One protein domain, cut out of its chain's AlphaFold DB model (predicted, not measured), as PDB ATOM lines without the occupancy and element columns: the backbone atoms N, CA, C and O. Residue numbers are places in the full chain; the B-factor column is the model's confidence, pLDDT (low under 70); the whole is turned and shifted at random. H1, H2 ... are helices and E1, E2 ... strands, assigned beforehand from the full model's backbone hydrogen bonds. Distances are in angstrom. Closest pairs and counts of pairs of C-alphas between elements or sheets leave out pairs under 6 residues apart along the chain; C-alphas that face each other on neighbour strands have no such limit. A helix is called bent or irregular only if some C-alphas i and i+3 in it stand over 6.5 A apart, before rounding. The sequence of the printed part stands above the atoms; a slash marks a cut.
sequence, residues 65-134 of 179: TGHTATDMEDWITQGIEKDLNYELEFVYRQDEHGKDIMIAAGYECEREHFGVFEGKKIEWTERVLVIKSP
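What this domain is: This is residues 65 to 134 of the 179 residues of an uncharacterized protein of Thiotrichaceae bacterium (UniProt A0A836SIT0). A long, twisted ribbon of three strands makes the length of the domain, and one helix, H1, lies slantwise over part of it. E2 runs along most of the ribbon and is shared by two hairpins, E1 with E2 towards one end and E2 with E3 towards the other; residues 116 to 121, at the tip of the second hairpin, stick out free. The printed part has 70 residues, with one named helix and three named strands in the order H1, E1, E2, E3; the sheet order is E1, E2, E3, all antiparallel, and the class is mixed, helices and strands. The whole is only just extended, close to loose, with a radius of gyration of the C-alphas of 16.7 A, and it spans 56 by 27 by 22 A, a rod.

How they stand to each other: The inner strand E2, residues 100 to 117, bends by 69 degrees at residue 114. The edge strand E1, residues 89 to 94, is its antiparallel neighbour, at 127 degrees between directions; C-alphas 90 and 105 face each other at 4.5 A, and N 91 and O 104 are within hydrogen-bond range at 2.8 A. The other edge strand, E3, residues 120 to 132, is antiparallel to E2 at 163 degrees; C-alphas 114 and 123 face each other at 4.2 A, and N 109 and O 128 are within hydrogen-bond range at 2.9 A, as are N 124 and O 113 at 2.9 A. E1, E2 and E3 form a meander, each strand the antiparallel neighbour of the one before. E1 and E3 are apart. The helix H1, residues 67 to 84, is on the sheet at a height of 8.8 A, making two layers, a helix on one face of a sheet. It lies over E2 and E3, and only just over E1, on which 3 of its C-alphas fall. It runs slantwise to the strands, at 37 degrees to E2 on the local plane. Its closest C-alphas to E3 are those of Trp 75 and Val 130, 7.0 A apart, and to E2 those of Gly 79 and Tyr 107, 7.2 A apart. In its backbone 12 of 14 O i to N i+4 pairs are within hydrogen-bond range.

Where its parts are: E2 is 45.0 A long from first to last C-alpha, E3 37.5 A, H1 26.3 A and E1 16.8 A. H1 begins at C-alpha 67 (-9.313, 60.235, -42.339) and has a kink of 30 degrees near residue 74; it is neither bent nor irregular, but only just: C-alphas 70 and 73 are 6.2 A apart. E2 begins at C-alpha 100 (-22.247, 32.878, -22.853), and E3 ends at C-alpha 132 (-17.300, 43.527, -35.305).

The domain as a whole: The C-alphas of His 97 and Gly 119, the two farthest apart, are 55.9 A from each other. Residues 65 to 71, of which 67 to 71 belong to H1, also stand free. The links H1 to E1, E1 to E2 and E2 to E3 are tight. The printed part has no cut, its mean pLDDT is 95.4, and no printed residue is under 70.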
ATOM      1  N   THR A  65     -16.074  59.503 -41.279       89.31
ATOM      2  CA  THR A  65     -15.815  60.718 -42.056       89.31
ATOM      3  C   THR A  65     -14.330  61.082 -41.979       89.31
ATOM      4  O   THR A  65     -13.605  60.614 -41.098       89.31
ATOM      5  N   GLY A  66     -13.860  61.919 -42.909       88.69
ATOM      6  CA  GLY A  66     -12.461  62.358 -42.951       88.69
ATOM      7  C   GLY A  66     -11.480  61.184 -43.048       88.69
ATOM      8  O   GLY A  66     -11.765  60.199 -43.724       88.69
ATOM      9  N   HIS A  67     -10.348  61.279 -42.341       87.44
ATOM     10  CA  HIS A  67      -9.313  60.235 -42.339       87.44
ATOM     11  C   HIS A  67      -9.822  58.876 -41.853       87.44
ATOM     12  O   HIS A  67      -9.437  57.862 -42.416       87.44
ATOM     13  N   THR A  68     -10.755  58.837 -40.893       90.50
ATOM     14  CA  THR A  68     -11.331  57.569 -40.417       90.50
ATOM     15  C   THR A  68     -11.978  56.783 -41.554       90.50
ATOM     16  O   THR A  68     -11.893  55.564 -41.570       90.50
ATOM     17  N   ALA A  69     -12.634  57.454 -42.509       91.12
ATOM     18  CA  ALA A  69     -13.251  56.768 -43.643       91.12
ATOM     19  C   ALA A  69     -12.209  56.126 -44.571       91.12
ATOM     20  O   ALA A  69     -12.477  55.064 -45.122       91.12
ATOM     21  N   THR A  70     -11.039  56.752 -44.710       91.19
ATOM     22  CA  THR A  70      -9.901  56.206 -45.459       91.19
ATOM     23  C   THR A  70      -9.267  55.036 -44.708       91.19
ATOM     24  O   THR A  70      -9.141  53.956 -45.273       91.19
ATOM     25  N   ASP A  71      -8.962  55.210 -43.420       93.69
ATOM     26  CA  ASP A  71      -8.311  54.182 -42.596       93.69
ATOM     27  C   ASP A  71      -9.199  52.938 -42.396       93.69
ATOM     28  O   ASP A  71      -8.706  51.829 -42.203       93.69
ATOM     29  N   MET A  72     -10.526  53.108 -42.440       94.75
ATOM     30  CA  MET A  72     -11.484  52.026 -42.208       94.75
ATOM     31  C   MET A  72     -11.337  50.876 -43.213       94.75
ATOM     32  O   MET A  72     -11.559  49.728 -42.838       94.75
ATOM     33  N   GLU A  73     -10.977  51.148 -44.470       93.06
ATOM     34  CA  GLU A  73     -10.782  50.091 -45.474       93.06
ATOM     35  C   GLU A  73      -9.612  49.171 -45.092       93.06
ATOM     36  O   GLU A  73      -9.750  47.941 -45.089       93.06
ATOM     37  N   ASP A  74      -8.502  49.765 -44.657       95.38
ATOM     38  CA  ASP A  74      -7.331  49.036 -44.175       95.38
ATOM     39  C   ASP A  74      -7.637  48.292 -42.871       95.38
ATOM     40  O   ASP A  74      -7.253  47.131 -42.712       95.38
ATOM     41  N   TRP A  75      -8.377  48.914 -41.947       96.81
ATOM     42  CA  TRP A  75      -8.794  48.271 -40.697       96.81
ATOM     43  C   TRP A  75      -9.729  47.080 -40.930       96.81
ATOM     44  O   TRP A  75      -9.619  46.053 -40.261       96.81
ATOM     45  N   ILE A  76     -10.641  47.170 -41.897       95.12
ATOM     46  CA  ILE A  76     -11.501  46.040 -42.260       95.12
ATOM     47  C   ILE A  76     -10.661  44.915 -42.862       95.12
ATOM     48  O   ILE A  76     -10.833  43.761 -42.469       95.12
ATOM     49  N   THR A  77      -9.745  45.237 -43.777       96.50
ATOM     50  CA  THR A  77      -8.871  44.248 -44.427       96.50
ATOM     51  C   THR A  77      -8.026  43.504 -43.396       96.50
ATOM     52  O   THR A  77      -8.069  42.275 -43.337       96.50
ATOM     53  N   GLN A  78      -7.357  44.237 -42.503       96.75
ATOM     54  CA  GLN A  78      -6.596  43.655 -41.395       96.75
ATOM     55  C   GLN A  78      -7.486  42.827 -40.463       96.75
ATOM     56  O   GLN A  78      -7.108  41.733 -40.053       96.75
ATOM     57  N   GLY A  79      -8.690  43.310 -40.146       96.56
ATOM     58  CA  GLY A  79      -9.649  42.573 -39.327       96.56
ATOM     59  C   GLY A  79     -10.061  41.234 -39.942       96.56
ATOM     60  O   GLY A  79     -10.187  40.252 -39.215       96.56
ATOM     61  N   ILE A  80     -10.230  41.170 -41.267       95.88
ATOM     62  CA  ILE A  80     -10.532  39.927 -41.991       95.88
ATOM     63  C   ILE A  80      -9.347  38.961 -41.931       95.88
ATOM     64  O   ILE A  80      -9.541  37.787 -41.625       95.88
ATOM     65  N   GLU A  81      -8.129  39.437 -42.191       97.25
ATOM     66  CA  GLU A  81      -6.918  38.609 -42.102       97.25
ATOM     67  C   GLU A  81      -6.731  38.040 -40.690       97.25
ATOM     68  O   GLU A  81      -6.456  36.851 -40.522       97.25
ATOM     69  N   LYS A  82      -6.967  38.861 -39.663       97.25
ATOM     70  CA  LYS A  82      -6.926  38.435 -38.260       97.25
ATOM     71  C   LYS A  82      -8.007  37.421 -37.913       97.25
ATOM     72  O   LYS A  82      -7.722  36.478 -37.178       97.25
ATOM     73  N   ASP A  83      -9.219  37.569 -38.447       95.06
ATOM     74  CA  ASP A  83     -10.302  36.586 -38.281       95.06
ATOM     75  C   ASP A  83      -9.882  35.226 -38.874       95.06
ATOM     76  O   ASP A  83      -9.999  34.193 -38.218       95.06
ATOM     77  N   LEU A  84      -9.295  35.226 -40.081       96.06
ATOM     78  CA  LEU A  84      -8.805  34.013 -40.755       96.06
ATOM     79  C   LEU A  84      -7.677  33.309 -39.988       96.06
ATOM     80  O   LEU A  84      -7.589  32.080 -40.020       96.06
ATOM     81  N   ASN A  85      -6.840  34.077 -39.291       96.69
ATOM     82  CA  ASN A  85      -5.716  33.569 -38.504       96.69
ATOM     83  C   ASN A  85      -6.068  33.297 -37.029       96.69
ATOM     84  O   ASN A  85      -5.186  32.915 -36.264       96.69
ATOM     85  N   TYR A  86      -7.336  33.447 -36.625       94.62
ATOM     86  CA  TYR A  86      -7.792  33.298 -35.234       94.62
ATOM     87  C   TYR A  86      -7.100  34.256 -34.244       94.62
ATOM     88  O   TYR A  86      -6.861  33.910 -33.089       94.62
ATOM     89  N   GLU A  87      -6.792  35.474 -34.692       96.69
ATOM     90  CA  GLU A  87      -6.103  36.512 -33.911       96.69
ATOM     91  C   GLU A  87      -7.052  37.562 -33.312       96.69
ATOM     92  O   GLU A  87      -6.596  38.540 -32.718       96.69
ATOM     93  N   LEU A  88      -8.366  37.407 -33.489       96.94
ATOM     94  CA  LEU A  88      -9.339  38.315 -32.891       96.94
ATOM     95  C   LEU A  88      -9.574  37.991 -31.416       96.94
ATOM     96  O   LEU A  88      -9.680  36.832 -31.013       96.94
ATOM     97  N   GLU A  89      -9.754  39.041 -30.624       97.19
ATOM     98  CA  GLU A  89     -10.289  38.927 -29.279       97.19
ATOM     99  C   GLU A  89     -11.810  38.815 -29.330       97.19
ATOM    100  O   GLU A  89     -12.494  39.582 -30.013       97.19
ATOM    101  N   PHE A  90     -12.351  37.865 -28.571       96.25
ATOM    102  CA  PHE A  90     -13.783  37.601 -28.498       96.25
ATOM    103  C   PHE A  90     -14.348  38.086 -27.167       96.25
ATOM    104  O   PHE A  90     -13.889  37.694 -26.095       96.25
ATOM    105  N   VAL A  91     -15.395  38.905 -27.235       96.12
ATOM    106  CA  VAL A  91     -16.093  39.435 -26.065       96.12
ATOM    107  C   VAL A  91     -17.406  38.688 -25.887       96.12
ATOM    108  O   VAL A  91     -18.266  38.690 -26.775       96.12
ATOM    109  N   TYR A  92     -17.577  38.095 -24.709       96.00
ATOM    110  CA  TYR A  92     -18.766  37.341 -24.332       96.00
ATOM    111  C   TYR A  92     -19.579  38.075 -23.267       96.00
ATOM    112  O   TYR A  92     -19.047  38.826 -22.447       96.00
ATOM    113  N   ARG A  93     -20.891  37.851 -23.280       95.38
ATOM    114  CA  ARG A  93     -21.829  38.282 -22.242       95.38
ATOM    115  C   ARG A  93     -22.775  37.131 -21.926       95.38
ATOM    116  O   ARG A  93     -23.262  36.485 -22.848       95.38
ATOM    117  N   GLN A  94     -23.070  36.928 -20.646       96.56
ATOM    118  CA  GLN A  94     -24.097  35.983 -20.219       96.56
ATOM    119  C   GLN A  94     -25.501  36.523 -20.496       96.56
ATOM    120  O   GLN A  94     -25.786  37.695 -20.240       96.56
ATOM    121  N   ASP A  95     -26.370  35.668 -21.024       93.06
ATOM    122  CA  ASP A  95     -27.797  35.954 -21.142       93.06
ATOM    123  C   ASP A  95     -28.556  35.725 -19.822       93.06
ATOM    124  O   ASP A  95     -27.981  35.371 -18.791       93.06
ATOM    125  N   GLU A  96     -29.876  35.921 -19.857       93.25
ATOM    126  CA  GLU A  96     -30.775  35.716 -18.711       93.25
ATOM    127  C   GLU A  96     -30.778  34.266 -18.186       93.25
ATOM    128  O   GLU A  96     -31.226  34.011 -17.069       93.25
ATOM    129  N   HIS A  97     -30.263  33.314 -18.969       93.75
ATOM    130  CA  HIS A  97     -30.140  31.901 -18.621       93.75
ATOM    131  C   HIS A  97     -28.703  31.502 -18.241       93.75
ATOM    132  O   HIS A  97     -28.440  30.319 -18.016       93.75
ATOM    133  N   GLY A  98     -27.776  32.463 -18.150       93.19
ATOM    134  CA  GLY A  98     -26.372  32.223 -17.811       93.19
ATOM    135  C   GLY A  98     -25.543  31.624 -18.950       93.19
ATOM    136  O   GLY A  98     -24.444  31.130 -18.703       93.19
ATOM    137  N   LYS A  99     -26.045  31.639 -20.190       94.75
ATOM    138  CA  LYS A  99     -25.307  31.161 -21.362       94.75
ATOM    139  C   LYS A  99     -24.425  32.273 -21.916       94.75
ATOM    140  O   LYS A  99     -24.901  33.379 -22.166       94.75
ATOM    141  N   ASP A 100     -23.163  31.953 -22.190       95.25
ATOM    142  CA  ASP A 100     -22.247  32.878 -22.853       95.25
ATOM    143  C   ASP A 100     -22.639  33.088 -24.320       95.25
ATOM    144  O   ASP A 100     -22.737  32.150 -25.119       95.25
ATOM    145  N   ILE A 101     -22.849  34.351 -24.680       95.06
ATOM    146  CA  ILE A 101     -23.124  34.806 -26.039       95.06
ATOM    147  C   ILE A 101     -21.988  35.726 -26.473       95.06
ATOM    148  O   ILE A 101     -21.670  36.700 -25.792       95.06
ATOM    149  N   MET A 102     -21.393  35.442 -27.632       95.06
ATOM    150  CA  MET A 102     -20.411  36.326 -28.258       95.06
ATOM    151  C   MET A 102     -21.101  37.607 -28.738       95.06
ATOM    152  O   MET A 102     -21.930  37.575 -29.649       95.06
ATOM    153  N   ILE A 103     -20.759  38.741 -28.129       95.88
ATOM    154  CA  ILE A 103     -21.350  40.047 -28.448       95.88
ATOM    155  C   ILE A 103     -20.466  40.890 -29.367       95.88
ATOM    156  O   ILE A 103     -20.976  41.773 -30.062       95.88
ATOM    157  N   ALA A 104     -19.164  40.608 -29.398       96.62
ATOM    158  CA  ALA A 104     -18.210  41.279 -30.262       96.62
ATOM    159  C   ALA A 104     -16.988  40.395 -30.534       96.62
ATOM    160  O   ALA A 104     -16.624  39.557 -29.711       96.62
ATOM    161  N   ALA A 105     -16.357  40.626 -31.679       96.88
ATOM    162  CA  ALA A 105     -14.998  40.199 -31.973       96.88
ATOM    163  C   ALA A 105     -14.217  41.416 -32.477       96.88
ATOM    164  O   ALA A 105     -14.799  42.271 -33.149       96.88
ATOM    165  N   GLY A 106     -12.936  41.530 -32.162       97.25
ATOM    166  CA  GLY A 106     -12.167  42.695 -32.578       97.25
ATOM    167  C   GLY A 106     -10.687  42.588 -32.280       97.25
ATOM    168  O   GLY A 106     -10.210  41.579 -31.772       97.25
ATOM    169  N   TYR A 107      -9.970  43.644 -32.623       97.69
ATOM    170  CA  TYR A 107      -8.555  43.790 -32.321       97.69
ATOM    171  C   TYR A 107      -8.238  45.265 -32.061       97.69
ATOM    172  O   TYR A 107      -9.048  46.152 -32.360       97.69
ATOM    173  N   GLU A 108      -7.062  45.519 -31.496       96.94
ATOM    174  CA  GLU A 108      -6.548  46.867 -31.288       96.94
ATOM    175  C   GLU A 108      -5.408  47.195 -32.255       96.94
ATOM    176  O   GLU A 108      -4.596  46.339 -32.611       96.94
ATOM    177  N   CYS A 109      -5.358  48.452 -32.684       95.31
ATOM    178  CA  CYS A 109      -4.220  49.034 -33.379       95.31
ATOM    179  C   CYS A 109      -3.901  50.414 -32.805       95.31
ATOM    180  O   CYS A 109      -4.676  50.988 -32.037       95.31
ATOM    181  N   GLU A 110      -2.738  50.941 -33.163       96.06
ATOM    182  CA  GLU A 110      -2.255  52.228 -32.678       96.06
ATOM    183  C   GLU A 110      -2.072  53.204 -33.837       96.06
ATOM    184  O   GLU A 110      -1.732  52.811 -34.955       96.06
ATOM    185  N   ARG A 111      -2.299  54.492 -33.570       94.94
ATOM    186  CA  ARG A 111      -1.976  55.574 -34.503       94.94
ATOM    187  C   ARG A 111      -1.401  56.777 -33.772       94.94
ATOM    188  O   ARG A 111      -1.889  57.162 -32.713       94.94
ATOM    189  N   GLU A 112      -0.395  57.393 -34.371       96.44
ATOM    190  CA  GLU A 112       0.277  58.565 -33.817       96.44
ATOM    191  C   GLU A 112      -0.456  59.854 -34.180       96.44
ATOM    192  O   GLU A 112      -0.878  60.054 -35.323       96.44
ATOM    193  N   HIS A 113      -0.564  60.757 -33.211       96.69
ATOM    194  CA  HIS A 113      -1.104  62.097 -33.390       96.69
ATOM    195  C   HIS A 113      -0.187  63.137 -32.773       96.69
ATOM    196  O   HIS A 113       0.577  62.878 -31.845       96.69
ATOM    197  N   PHE A 114      -0.294  64.360 -33.279       97.38
ATOM    198  CA  PHE A 114       0.359  65.510 -32.680       97.38
ATOM    199  C   PHE A 114      -0.496  66.758 -32.845       97.38
ATOM    200  O   PHE A 114      -1.235  66.901 -33.816       97.38
ATOM    201  N   GLY A 115      -0.348  67.706 -31.928       97.06
ATOM    202  CA  GLY A 115      -1.007  69.002 -32.015       97.06
ATOM    203  C   GLY A 115      -0.360  70.029 -31.102       97.06
ATOM    204  O   GLY A 115       0.604  69.736 -30.397       97.06
ATOM    205  N   VAL A 116      -0.865  71.260 -31.142       97.69
ATOM    206  CA  VAL A 116      -0.358  72.356 -30.311       97.69
ATOM    207  C   VAL A 116      -1.365  72.654 -29.211       97.69
ATOM    208  O   VAL A 116      -2.482  73.082 -29.492       97.69
ATOM    209  N   PHE A 117      -0.952  72.461 -27.963       95.81
ATOM    210  CA  PHE A 117      -1.730  72.783 -26.775       95.81
ATOM    211  C   PHE A 117      -0.968  73.821 -25.944       95.81
ATOM    212  O   PHE A 117       0.207  73.631 -25.637       95.81
ATOM    213  N   GLU A 118      -1.600  74.963 -25.651       94.44
ATOM    214  CA  GLU A 118      -0.985  76.085 -24.911       94.44
ATOM    215  C   GLU A 118       0.405  76.505 -25.441       94.44
ATOM    216  O   GLU A 118       1.339  76.792 -24.693       94.44
ATOM    217  N   GLY A 119       0.560  76.523 -26.771       95.31
ATOM    218  CA  GLY A 119       1.808  76.906 -27.440       95.31
ATOM    219  C   GLY A 119       2.904  75.835 -27.430       95.31
ATOM    220  O   GLY A 119       3.983  76.073 -27.970       95.31
ATOM    221  N   LYS A 120       2.645  74.651 -26.864       96.06
ATOM    222  CA  LYS A 120       3.567  73.511 -26.868       96.06
ATOM    223  C   LYS A 120       3.074  72.432 -27.819       96.06
ATOM    224  O   LYS A 120       1.890  72.108 -27.840       96.06
ATOM    225  N   LYS A 121       3.994  71.857 -28.596       97.31
ATOM    226  CA  LYS A 121       3.704  70.652 -29.373       97.31
ATOM    227  C   LYS A 121       3.575  69.475 -28.406       97.31
ATOM    228  O   LYS A 121       4.485  69.249 -27.610       97.31
ATOM    229  N   ILE A 122       2.467  68.753 -28.496       97.69
ATOM    230  CA  ILE A 122       2.246  67.480 -27.815       97.69
ATOM    231  C   ILE A 122       2.059  66.385 -28.858       97.69
ATOM    232  O   ILE A 122       1.501  66.629 -29.929       97.69
ATOM    233  N   GLU A 123       2.563  65.200 -28.544       97.88
ATOM    234  CA  GLU A 123       2.493  63.994 -29.366       97.88
ATOM    235  C   GLU A 123       1.895  62.889 -28.501       97.88
ATOM    236  O   GLU A 123       2.186  62.823 -27.303       97.88
ATOM    237  N   TRP A 124       1.018  62.073 -29.076       97.94
ATOM    238  CA  TRP A 124       0.405  60.963 -28.362       97.94
ATOM    239  C   TRP A 124      -0.004  59.839 -29.306       97.94
ATOM    240  O   TRP A 124      -0.425  60.070 -30.440       97.94
ATOM    241  N   THR A 125       0.045  58.625 -28.771       97.75
ATOM    242  CA  THR A 125      -0.432  57.417 -29.434       97.75
ATOM    243  C   THR A 125      -1.894  57.178 -29.065       97.75
ATOM    244  O   THR A 125      -2.253  57.076 -27.890       97.75
ATOM    245  N   GLU A 126      -2.762  57.082 -30.067       96.62
ATOM    246  CA  GLU A 126      -4.150  56.664 -29.897       96.62
ATOM    247  C   GLU A 126      -4.282  55.160 -30.079       96.62
ATOM    248  O   GLU A 126      -3.902  54.625 -31.120       96.62
ATOM    249  N   ARG A 127      -4.929  54.501 -29.118       97.19
ATOM    250  CA  ARG A 127      -5.437  53.141 -29.293       97.19
ATOM    251  C   ARG A 127      -6.772  53.177 -30.027       97.19
ATOM    252  O   ARG A 127      -7.721  53.819 -29.573       97.19
ATOM    253  N   VAL A 128      -6.862  52.449 -31.130       96.69
ATOM    254  CA  VAL A 128      -8.077  52.269 -31.924       96.69
ATOM    255  C   VAL A 128      -8.562  50.837 -31.747       96.69
ATOM    256  O   VAL A 128      -7.821  49.886 -31.975       96.69
ATOM    257  N   LEU A 129      -9.820  50.685 -31.337       96.94
ATOM    258  CA  LEU A 129     -10.479  49.386 -31.223       96.94
ATOM    259  C   LEU A 129     -11.352  49.162 -32.459       96.94
ATOM    260  O   LEU A 129     -12.323  49.892 -32.674       96.94
ATOM    261  N   VAL A 130     -11.028  48.142 -33.252       96.94
ATOM    262  CA  VAL A 130     -11.802  47.757 -34.437       96.94
ATOM    263  C   VAL A 130     -12.706  46.596 -34.050       96.94
ATOM    264  O   VAL A 130     -12.237  45.501 -33.746       96.94
ATOM    265  N   ILE A 131     -14.019  46.847 -34.017       95.81
ATOM    266  CA  ILE A 131     -14.992  45.937 -33.404       95.81
ATOM    267  C   ILE A 131     -16.058  45.506 -34.414       95.81
ATOM    268  O   ILE A 131     -16.765  46.327 -35.000       95.81
ATOM    269  N   LYS A 132     -16.240  44.192 -34.544       94.75
ATOM    270  CA  LYS A 132     -17.300  43.527 -35.305       94.75
ATOM    271  C   LYS A 132     -18.355  42.990 -34.342       94.75
ATOM    272  O   LYS A 132     -18.094  42.084 -33.553       94.75
ATOM    273  N   SER A 133     -19.581  43.505 -34.436       95.06
ATOM    274  CA  SER A 133     -20.739  42.918 -33.747       95.06
ATOM    275  C   SER A 133     -21.358  41.803 -34.607       95.06
ATOM    276  O   SER A 133     -21.784  42.091 -35.729       95.06
ATOM    277  N   PRO A 134     -21.472  40.555 -34.110       93.00
ATOM    278  CA  PRO A 134     -22.048  39.443 -34.875       93.00
ATOM    279  C   PRO A 134     -23.512  39.679 -35.251       93.00
ATOM    280  O   PRO A 134     -23.901  39.472 -36.398       93.00
TER     281      PRO A 134